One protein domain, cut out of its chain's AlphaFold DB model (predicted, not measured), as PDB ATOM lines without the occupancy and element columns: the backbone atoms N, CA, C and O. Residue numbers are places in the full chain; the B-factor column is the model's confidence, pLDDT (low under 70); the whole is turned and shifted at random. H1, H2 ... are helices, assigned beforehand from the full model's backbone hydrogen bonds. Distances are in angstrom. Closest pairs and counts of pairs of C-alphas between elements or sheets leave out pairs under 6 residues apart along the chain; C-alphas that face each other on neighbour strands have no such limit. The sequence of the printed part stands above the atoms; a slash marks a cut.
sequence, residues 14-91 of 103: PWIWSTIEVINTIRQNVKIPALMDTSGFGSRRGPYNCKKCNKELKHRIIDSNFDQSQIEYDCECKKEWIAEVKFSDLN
ATOM      1  N   PRO A  14      50.927  12.565 168.121       89.88
ATOM      2  CA  PRO A  14      51.946  11.780 167.436       89.88
ATOM      3  C   PRO A  14      52.351  10.541 168.245       89.88
ATOM      4  O   PRO A  14      52.292  10.532 169.477       89.88
ATOM      5  N   TRP A  15      52.841   9.517 167.550       93.50
ATOM      6  CA  TRP A  15      53.370   8.310 168.177       93.50
ATOM      7  C   TRP A  15      54.757   8.558 168.774       93.50
ATOM      8  O   TRP A  15      55.648   9.091 168.115       93.50
ATOM      9  N   ILE A  16      54.979   8.078 169.997       94.88
ATOM     10  CA  ILE A  16      56.313   8.006 170.621       94.88
ATOM     11  C   ILE A  16      57.223   7.067 169.816       94.88
ATOM     12  O   ILE A  16      58.438   7.249 169.794       94.88
ATOM     13  N   TRP A  17      56.652   6.080 169.117       95.62
ATOM     14  CA  TRP A  17      57.418   5.171 168.261       95.62
ATOM     15  C   TRP A  17      58.204   5.884 167.163       95.62
ATOM     16  O   TRP A  17      59.357   5.531 166.941       95.62
ATOM     17  N   SER A  18      57.635   6.930 166.556       93.88
ATOM     18  CA  SER A  18      58.352   7.761 165.585       93.88
ATOM     19  C   SER A  18      59.589   8.416 166.206       93.88
ATOM     20  O   SER A  18      60.643   8.469 165.583       93.88
ATOM     21  N   THR A  19      59.501   8.869 167.459       93.62
ATOM     22  CA  THR A  19      60.660   9.408 168.182       93.62
ATOM     23  C   THR A  19      61.720   8.340 168.418       93.62
ATOM     24  O   THR A  19      62.900   8.593 168.206       93.62
ATOM     25  N   ILE A  20      61.312   7.143 168.843       95.00
ATOM     26  CA  ILE A  20      62.232   6.027 169.103       95.00
ATOM     27  C   ILE A  20      62.953   5.605 167.822       95.00
ATOM     28  O   ILE A  20      64.153   5.354 167.853       95.00
ATOM     29  N   GLU A  21      62.246   5.568 166.692       95.06
ATOM     30  CA  GLU A  21      62.837   5.287 165.383       95.06
ATOM     31  C   GLU A  21      63.919   6.315 165.021       95.06
ATOM     32  O   GLU A  21      65.029   5.932 164.645       95.06
ATOM     33  N   VAL A  22      63.640   7.609 165.210       94.44
ATOM     34  CA  VAL A  22      64.618   8.686 164.989       94.44
ATOM     35  C   VAL A  22      65.816   8.552 165.931       94.44
ATOM     36  O   VAL A  22      66.956   8.623 165.470       94.44
ATOM     37  N   ILE A  23      65.576   8.310 167.225       94.94
ATOM     38  CA  ILE A  23      66.639   8.117 168.220       94.94
ATOM     39  C   ILE A  23      67.545   6.966 167.789       94.94
ATOM     40  O   ILE A  23      68.747   7.168 167.633       94.94
ATOM     41  N   ASN A  24      66.981   5.788 167.524       95.25
ATOM     42  CA  ASN A  24      67.754   4.605 167.154       95.25
ATOM     43  C   ASN A  24      68.523   4.808 165.844       95.25
ATOM     44  O   ASN A  24      69.696   4.444 165.766       95.25
ATOM     45  N   THR A  25      67.912   5.460 164.853       95.31
ATOM     46  CA  THR A  25      68.576   5.797 163.584       95.31
ATOM     47  C   THR A  25      69.778   6.713 163.811       95.31
ATOM     48  O   THR A  25      70.841   6.504 163.226       95.31
ATOM     49  N   ILE A  26      69.652   7.719 164.679       94.81
ATOM     50  CA  ILE A  26      70.754   8.635 164.995       94.81
ATOM     51  C   ILE A  26      71.841   7.916 165.793       94.81
ATOM     52  O   ILE A  26      73.010   8.036 165.438       94.81
ATOM     53  N   ARG A  27      71.484   7.116 166.806       92.81
ATOM     54  CA  ARG A  27      72.455   6.332 167.593       92.81
ATOM     55  C   ARG A  27      73.258   5.348 166.739       92.81
ATOM     56  O   ARG A  27      74.410   5.081 167.052       92.81
ATOM     57  N   GLN A  28      72.670   4.819 165.664       93.75
ATOM     58  CA  GLN A  28      73.362   3.929 164.725       93.75
ATOM     59  C   GLN A  28      74.330   4.670 163.795       93.75
ATOM     60  O   GLN A  28      75.405   4.157 163.494       93.75
ATOM     61  N   ASN A  29      73.957   5.866 163.335       94.31
ATOM     62  CA  ASN A  29      74.662   6.547 162.246       94.31
ATOM     63  C   ASN A  29      75.590   7.680 162.708       94.31
ATOM     64  O   ASN A  29      76.485   8.085 161.966       94.31
ATOM     65  N   VAL A  30      75.387   8.215 163.912       92.94
ATOM     66  CA  VAL A  30      76.068   9.417 164.402       92.94
ATOM     67  C   VAL A  30      76.810   9.104 165.697       92.94
ATOM     68  O   VAL A  30      76.230   8.646 166.672       92.94
ATOM     69  N   LYS A  31      78.114   9.403 165.719       88.75
ATOM     70  CA  LYS A  31      78.981   9.212 166.899       88.75
ATOM     71  C   LYS A  31      78.951  10.379 167.890       88.75
ATOM     72  O   LYS A  31      79.538  10.289 168.962       88.75
ATOM     73  N   ILE A  32      78.331  11.492 167.509       91.25
ATOM     74  CA  ILE A  32      78.238  12.694 168.338       91.25
ATOM     75  C   ILE A  32      77.116  12.488 169.362       91.25
ATOM     76  O   ILE A  32      75.994  12.179 168.952       91.25
ATOM     77  N   PRO A  33      77.379  12.689 170.666       89.31
ATOM     78  CA  PRO A  33      76.336  12.641 171.677       89.31
ATOM     79  C   PRO A  33      75.231  13.653 171.376       89.31
ATOM     80  O   PRO A  33      75.499  14.832 171.135       89.31
ATOM     81  N   ALA A  34      73.985  13.195 171.400       90.88
ATOM     82  CA  ALA A  34      72.822  14.028 171.107       90.88
ATOM     83  C   ALA A  34      71.734  13.791 172.147       90.88
ATOM     84  O   ALA A  34      71.399  12.642 172.440       90.88
ATOM     85  N   LEU A  35      71.172  14.868 172.687       92.69
ATOM     86  CA  LEU A  35      70.015  14.803 173.569       92.69
ATOM     87  C   LEU A  35      68.756  14.929 172.719       92.69
ATOM     88  O   LEU A  35      68.566  15.923 172.019       92.69
ATOM     89  N   MET A  36      67.919  13.902 172.757       91.50
ATOM     90  CA  MET A  36      66.704  13.813 171.963       91.50
ATOM     91  C   MET A  36      65.531  13.536 172.885       91.50
ATOM     92  O   MET A  36      65.494  12.528 173.585       91.50
ATOM     93  N   ASP A  37      64.560  14.435 172.875       90.12
ATOM     94  CA  ASP A  37      63.307  14.249 173.590       90.12
ATOM     95  C   ASP A  37      62.179  14.944 172.825       90.12
ATOM     96  O   ASP A  37      62.400  15.755 171.920       90.12
ATOM     97  N   THR A  38      60.950  14.622 173.192       87.62
ATOM     98  CA  THR A  38      59.752  15.256 172.660       87.62
ATOM     99  C   THR A  38      59.143  16.208 173.666       87.62
ATOM    100  O   THR A  38      58.972  15.904 174.848       87.62
ATOM    101  N   SER A  39      58.713  17.367 173.179       85.31
ATOM    102  CA  SER A  39      57.948  18.291 174.003       85.31
ATOM    103  C   SER A  39      56.569  17.718 174.339       85.31
ATOM    104  O   SER A  39      55.879  17.138 173.499       85.31
ATOM    105  N   GLY A  40      56.136  17.929 175.581       83.44
ATOM    106  CA  GLY A  40      54.788  17.572 176.016       83.44
ATOM    107  C   GLY A  40      54.579  16.089 176.330       83.44
ATOM    108  O   GLY A  40      53.423  15.681 176.453       83.44
ATOM    109  N   PHE A  41      55.637  15.290 176.504       85.88
ATOM    110  CA  PHE A  41      55.515  13.885 176.906       85.88
ATOM    111  C   PHE A  41      54.734  13.743 178.227       85.88
ATOM    112  O   PHE A  41      55.146  14.244 179.277       85.88
ATOM    113  N   GLY A  42      53.600  13.034 178.189       82.12
ATOM    114  CA  GLY A  42      52.702  12.851 179.339       82.12
ATOM    115  C   GLY A  42      51.640  13.945 179.507       82.12
ATOM    116  O   GLY A  42      50.800  13.854 180.398       82.12
ATOM    117  N   SER A  43      51.633  14.962 178.643       87.56
ATOM    118  CA  SER A  43      50.519  15.908 178.561       87.56
ATOM    119  C   SER A  43      49.321  15.293 177.828       87.56
ATOM    120  O   SER A  43      49.465  14.355 177.047       87.56
ATOM    121  N   ARG A  44      48.125  15.873 178.002       84.44
ATOM    122  CA  ARG A  44      46.889  15.414 177.328       84.44
ATOM    123  C   ARG A  44      46.932  15.485 175.792       84.44
ATOM    124  O   ARG A  44      46.027  14.964 175.150       84.44
ATOM    125  N   ARG A  45      47.907  16.195 175.216       87.31
ATOM    126  CA  ARG A  45      48.021  16.479 173.770       87.31
ATOM    127  C   ARG A  45      49.359  16.045 173.179       87.31
ATOM    128  O   ARG A  45      49.575  16.207 171.979       87.31
ATOM    129  N   GLY A  46      50.268  15.602 174.036       89.06
ATOM    130  CA  GLY A  46      51.606  15.226 173.635       89.06
ATOM    131  C   GLY A  46      51.665  13.800 173.114       89.06
ATOM    132  O   GLY A  46      50.635  13.124 173.058       89.06
ATOM    133  N   PRO A  47      52.871  13.352 172.748       92.50
ATOM    134  CA  PRO A  47      53.070  12.046 172.150       92.50
ATOM    135  C   PRO A  47      52.505  10.912 173.005       92.50
ATOM    136  O   PRO A  47      52.624  10.919 174.236       92.50
ATOM    137  N   TYR A  48      51.880   9.941 172.345       92.44
ATOM    138  CA  TYR A  48      51.174   8.851 173.004       92.44
ATOM    139  C   TYR A  48      51.162   7.597 172.123       92.44
ATOM    140  O   TYR A  48      50.883   7.686 170.935       92.44
ATOM    141  N   ASN A  49      51.405   6.428 172.724       92.50
ATOM    142  CA  ASN A  49      51.219   5.122 172.087       92.50
ATOM    143  C   ASN A  49      50.069   4.352 172.752       92.50
ATOM    144  O   ASN A  49      48.976   4.232 172.215       92.50
ATOM    145  N   CYS A  50      50.301   3.822 173.955       92.56
ATOM    146  CA  CYS A  50      49.289   3.120 174.735       92.56
ATOM    147  C   CYS A  50      49.562   3.272 176.236       92.56
ATOM    148  O   CYS A  50      50.666   3.615 176.663       92.56
ATOM    149  N   LYS A  51      48.557   2.980 177.068       90.69
ATOM    150  CA  LYS A  51      48.684   3.112 178.528       90.69
ATOM    151  C   LYS A  51      49.773   2.208 179.121       90.69
ATOM    152  O   LYS A  51      50.333   2.565 180.151       90.69
ATOM    153  N   LYS A  52      50.061   1.065 178.482       93.38
ATOM    154  CA  LYS A  52      51.038   0.076 178.961       93.38
ATOM    155  C   LYS A  52      52.479   0.565 178.760       93.38
ATOM    156  O   LYS A  52      53.248   0.577 179.710       93.38
ATOM    157  N   CYS A  53      52.824   1.019 177.552       94.19
ATOM    158  CA  CYS A  53      54.215   1.314 177.199       94.19
ATOM    159  C   CYS A  53      54.661   2.751 177.481       94.19
ATOM    160  O   CYS A  53      55.847   2.984 177.665       94.19
ATOM    161  N   ASN A  54      53.756   3.737 177.506       92.06
ATOM    162  CA  ASN A  54      54.159   5.152 177.509       92.06
ATOM    163  C   ASN A  54      55.103   5.530 178.651       92.06
ATOM    164  O   ASN A  54      56.067   6.259 178.434       92.06
ATOM    165  N   LYS A  55      54.811   5.060 179.869       91.88
ATOM    166  CA  LYS A  55      55.640   5.374 181.036       91.88
ATOM    167  C   LYS A  55      57.036   4.780 180.872       91.88
ATOM    168  O   LYS A  55      58.015   5.485 181.075       91.88
ATOM    169  N   GLU A  56      57.116   3.514 180.479       94.00
ATOM    170  CA  GLU A  56      58.390   2.824 180.295       94.00
ATOM    171  C   GLU A  56      59.208   3.441 179.158       94.00
ATOM    172  O   GLU A  56      60.376   3.752 179.353       94.00
ATOM    173  N   LEU A  57      58.580   3.735 178.018       94.00
ATOM    174  CA  LEU A  57      59.238   4.403 176.896       94.00
ATOM    175  C   LEU A  57      59.811   5.767 177.287       94.00
ATOM    176  O   LEU A  57      60.908   6.104 176.854       94.00
ATOM    177  N   LYS A  58      59.117   6.530 178.142       92.62
ATOM    178  CA  LYS A  58      59.654   7.787 178.679       92.62
ATOM    179  C   LYS A  58      60.963   7.563 179.426       92.62
ATOM    180  O   LYS A  58      61.922   8.291 179.205       92.62
ATOM    181  N   HIS A  59      60.987   6.570 180.315       93.31
ATOM    182  CA  HIS A  59      62.184   6.241 181.084       93.31
ATOM    183  C   HIS A  59      63.318   5.795 180.161       93.31
ATOM    184  O   HIS A  59      64.398   6.357 180.241       93.31
ATOM    185  N   ARG A  60      63.038   4.922 179.187       94.75
ATOM    186  CA  ARG A  60      64.037   4.471 178.207       94.75
ATOM    187  C   ARG A  60      64.610   5.605 177.353       94.75
ATOM    188  O   ARG A  60      65.791   5.576 177.042       94.75
ATOM    189  N   ILE A  61      63.801   6.599 176.971       94.25
ATOM    190  CA  ILE A  61      64.288   7.787 176.245       94.25
ATOM    191  C   ILE A  61      65.242   8.600 177.123       94.25
ATOM    192  O   ILE A  61      66.287   9.046 176.655       94.25
ATOM    193  N   ILE A  62      64.896   8.780 178.398       93.69
ATOM    194  CA  ILE A  62      65.755   9.470 179.362       93.69
ATOM    195  C   ILE A  62      67.062   8.690 179.555       93.69
ATOM    196  O   ILE A  62      68.131   9.285 179.452       93.69
ATOM    197  N   ASP A  63      66.988   7.374 179.743       94.62
ATOM    198  CA  ASP A  63      68.157   6.506 179.903       94.62
ATOM    199  C   ASP A  63      69.056   6.556 178.653       94.62
ATOM    200  O   ASP A  63      70.248   6.824 178.783       94.62
ATOM    201  N   SER A  64      68.463   6.469 177.452       93.69
ATOM    202  CA  SER A  64      69.141   6.601 176.146       93.69
ATOM    203  C   SER A  64      69.860   7.942 175.961       93.69
ATOM    204  O   SER A  64      70.834   8.064 175.212       93.69
ATOM    205  N   ASN A  65      69.375   9.000 176.614       93.75
ATOM    206  CA  ASN A  65      70.039  10.298 176.606       93.75
ATOM    207  C   ASN A  65      71.262  10.337 177.528       93.75
ATOM    208  O   ASN A  65      72.178  11.118 177.269       93.75
ATOM    209  N   PHE A  66      71.316   9.503 178.564       93.00
ATOM    210  CA  PHE A  66      72.479   9.405 179.441       93.00
ATOM    211  C   PHE A  66      73.537   8.447 178.895       93.00
ATOM    212  O   PHE A  66      74.710   8.807 178.839       93.00
ATOM    213  N   ASP A  67      73.136   7.252 178.471       93.38
ATOM    214  CA  ASP A  67      74.053   6.186 178.050       93.38
ATOM    215  C   ASP A  67      74.384   6.208 176.544       93.38
ATOM    216  O   ASP A  67      75.310   5.527 176.107       93.38
ATOM    217  N   GLN A  68      73.652   7.007 175.753       91.56
ATOM    218  CA  GLN A  68      73.740   7.056 174.288       91.56
ATOM    219  C   GLN A  68      73.473   5.694 173.612       91.56
ATOM    220  O   GLN A  68      73.912   5.461 172.484       91.56
ATOM    221  N   SER A  69      72.735   4.800 174.273       92.75
ATOM    222  CA  SER A  69      72.385   3.475 173.766       92.75
ATOM    223  C   SER A  69      71.112   3.498 172.917       92.75
ATOM    224  O   SER A  69      70.340   4.465 172.910       92.75
ATOM    225  N   GLN A  70      70.902   2.427 172.150       93.56
ATOM    226  CA  GLN A  70      69.667   2.228 171.397       93.56
ATOM    227  C   GLN A  70      68.544   1.772 172.327       93.56
ATOM    228  O   GLN A  70      68.744   0.996 173.259       93.56
ATOM    229  N   ILE A  71      67.334   2.226 172.030       94.62
ATOM    230  CA  ILE A  71      66.135   1.852 172.766       94.62
ATOM    231  C   ILE A  71      65.559   0.586 172.136       94.62
ATOM    232  O   ILE A  71      64.933   0.630 171.073       94.62
ATOM    233  N   GLU A  72      65.732  -0.535 172.827       93.06
ATOM    234  CA  GLU A  72      65.095  -1.805 172.491       93.06
ATOM    235  C   GLU A  72      63.848  -2.008 173.353       93.06
ATOM    236  O   GLU A  72      63.917  -2.245 174.560       93.06
ATOM    237  N   TYR A  73      62.679  -1.871 172.728       93.56
ATOM    238  CA  TYR A  73      61.393  -2.094 173.375       93.56
ATOM    239  C   TYR A  73      60.348  -2.536 172.352       93.56
ATOM    240  O   TYR A  73      60.310  -2.027 171.223       93.56
ATOM    241  N   ASP A  74      59.476  -3.458 172.755       92.69
ATOM    242  CA  ASP A  74      58.377  -3.932 171.924       92.69
ATOM    243  C   ASP A  74      57.053  -3.939 172.686       92.69
ATOM    244  O   ASP A  74      56.984  -4.222 173.881       92.69
ATOM    245  N   CYS A  75      55.985  -3.586 171.979       94.75
ATOM    246  CA  CYS A  75      54.626  -3.617 172.498       94.75
ATOM    247  C   CYS A  75      53.652  -3.841 171.344       94.75
ATOM    248  O   CYS A  75      53.892  -3.422 170.215       94.75
ATOM    249  N   GLU A  76      52.499  -4.427 171.647       94.75
ATOM    250  CA  GLU A  76      51.447  -4.742 170.675       94.75
ATOM    251  C   GLU A  76      51.024  -3.521 169.834       94.75
ATOM    252  O   GLU A  76      50.828  -3.646 168.625       94.75
ATOM    253  N   CYS A  77      50.978  -2.325 170.440       94.81
ATOM    254  CA  CYS A  77      50.604  -1.075 169.761       94.81
ATOM    255  C   CYS A  77      51.613  -0.618 168.695       94.81
ATOM    256  O   CYS A  77      51.298   0.233 167.866       94.81
ATOM    257  N   LYS A  78      52.825  -1.184 168.667       95.06
ATOM    258  CA  LYS A  78      53.805  -0.911 167.608       95.06
ATOM    259  C   LYS A  78      53.281  -1.346 166.240       95.06
ATOM    260  O   LYS A  78      53.580  -0.702 165.239       95.06
ATOM    261  N   LYS A  79      52.456  -2.400 166.187       95.44
ATOM    262  CA  LYS A  79      51.821  -2.869 164.944       95.44
ATOM    263  C   LYS A  79      50.858  -1.828 164.369       95.44
ATOM    264  O   LYS A  79      50.836  -1.646 163.156       95.44
ATOM    265  N   GLU A  80      50.111  -1.139 165.231       93.94
ATOM    266  CA  GLU A  80      49.199  -0.056 164.840       93.94
ATOM    267  C   GLU A  80      49.980   1.118 164.254       93.94
ATOM    268  O   GLU A  80      49.683   1.558 163.148       93.94
ATOM    269  N   TRP A  81      51.046   1.546 164.935       94.50
ATOM    270  CA  TRP A  81      51.937   2.586 164.426       94.50
ATOM    271  C   TRP A  81      52.532   2.232 163.057       94.50
ATOM    272  O   TRP A  81      52.473   3.042 162.136       94.50
ATOM    273  N   ILE A  82      53.042   1.008 162.880       94.69
ATOM    274  CA  ILE A  82      53.575   0.550 161.586       94.69
ATOM    275  C   ILE A  82      52.494   0.598 160.501       94.69
ATOM    276  O   ILE A  82      52.781   0.986 159.367       94.69
ATOM    277  N   ALA A  83      51.263   0.193 160.821       93.31
ATOM    278  CA  ALA A  83      50.150   0.268 159.884       93.31
ATOM    279  C   ALA A  83      49.824   1.726 159.525       93.31
ATOM    280  O   ALA A  83      49.714   2.045 158.342       93.31
ATOM    281  N   GLU A  84      49.745   2.626 160.507       90.75
ATOM    282  CA  GLU A  84      49.495   4.049 160.259       90.75
ATOM    283  C   GLU A  84      50.576   4.689 159.390       90.75
ATOM    284  O   GLU A  84      50.245   5.406 158.450       90.75
ATOM    285  N   VAL A  85      51.855   4.400 159.647       90.75
ATOM    286  CA  VAL A  85      52.961   4.907 158.824       90.75
ATOM    287  C   VAL A  85      52.838   4.391 157.388       90.75
ATOM    288  O   VAL A  85      52.887   5.188 156.449       90.75
ATOM    289  N   LYS A  86      52.598   3.084 157.208       91.69
ATOM    290  CA  LYS A  86      52.460   2.450 155.883       91.69
ATOM    291  C   LYS A  86      51.276   2.974 155.074       91.69
ATOM    292  O   LYS A  86      51.388   3.109 153.862       91.69
ATOM    293  N   PHE A  87      50.146   3.235 155.725       89.81
ATOM    294  CA  PHE A  87      48.910   3.668 155.067       89.81
ATOM    295  C   PHE A  87      48.655   5.175 155.193       89.81
ATOM    296  O   PHE A  87      47.577   5.651 154.836       89.81
ATOM    297  N   SER A  88      49.638   5.938 155.675       84.31
ATOM    298  CA  SER A  88      49.518   7.382 155.902       84.31
ATOM    299  C   SER A  88      49.097   8.145 154.644       84.31
ATOM    300  O   SER A  88      48.255   9.042 154.719       84.31
ATOM    301  N   ASP A  89      49.593   7.731 153.477       81.56
ATOM    302  CA  ASP A  89      49.248   8.338 152.190       81.56
ATOM    303  C   ASP A  89      47.776   8.148 151.800       81.56
ATOM    304  O   ASP A  89      47.188   9.037 151.182       81.56
ATOM    305  N   LEU A  90      47.141   7.040 152.204       82.25
ATOM    306  CA  LEU A  90      45.714   6.804 151.945       82.25
ATOM    307  C   LEU A  90      44.828   7.760 152.751       82.25
ATOM    308  O   LEU A  90      43.765   8.170 152.285       82.25
ATOM    309  N   ASN A  91      45.288   8.130 153.946       71.12
ATOM    310  CA  ASN A  91      44.572   9.001 154.876       71.12
ATOM    311  C   ASN A  91      44.896  10.487 154.669       71.12
ATOM    312  O   ASN A  91      44.357  11.351 155.369       71.12
TER     313      ASN A  91
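AT A GLANCE: This is residues 14 to 91 of the 103 residues of the protein "TIGR01210 family radical SAM protein" of Methanobrevibacter sp (UniProt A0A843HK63). Two helices of equal length, H1 and H2, run side by side the same way, joined by a long loop that folds back from the end of H1 to the start of H2. A shorter helix, H3, stands crosswise near the start of H1, and residues 86 to 91 stick out. The printed part has 78 residues with three named helices, H1, H2, H3, and no named strand; it is all helix, with 38 residues in named elements, under half. It is compact, radius of gyration of the C-alphas 12.8 A, spanning 37 by 26 by 21 A.

HOW THE PARTS SIT: H1, residues 16 to 29, only just touches H2, residues 54 to 67, with 3 pairs of C-alphas within 8 A, from residues 16 to 20 of H1 alone; the closest C-alphas are those of Ile 20 and Ile 61, 7.6 A. They run the same way at a shallow tilt of 20 degrees. H3, residues 78 to 87, is close to H1 but not clearly touching, closest C-alphas Trp 17 and Lys 78, 7.1 A, about perpendicular at 87 degrees. H2 and H3 are apart. In H1, H2 and H3 every O i to N i+4 pair is within hydrogen-bond range.

IN THESE COORDINATES: H1 begins at C-alpha 16 (56.313, 8.006, 170.621) and is 20.2 A long; H2 is 19.9 A; H3 is 14.2 A, ending at C-alpha 87 (48.910, 3.668, 155.067).

THE WHOLE: The C-alphas farthest apart, Asp 67 and Leu 90, are 38.5 A apart. The printed part has no cut. The link from H1 to H2, 24 residues, is long; that from H2 to H3, 10 residues, is short. No printed residue is under 70 in pLDDT.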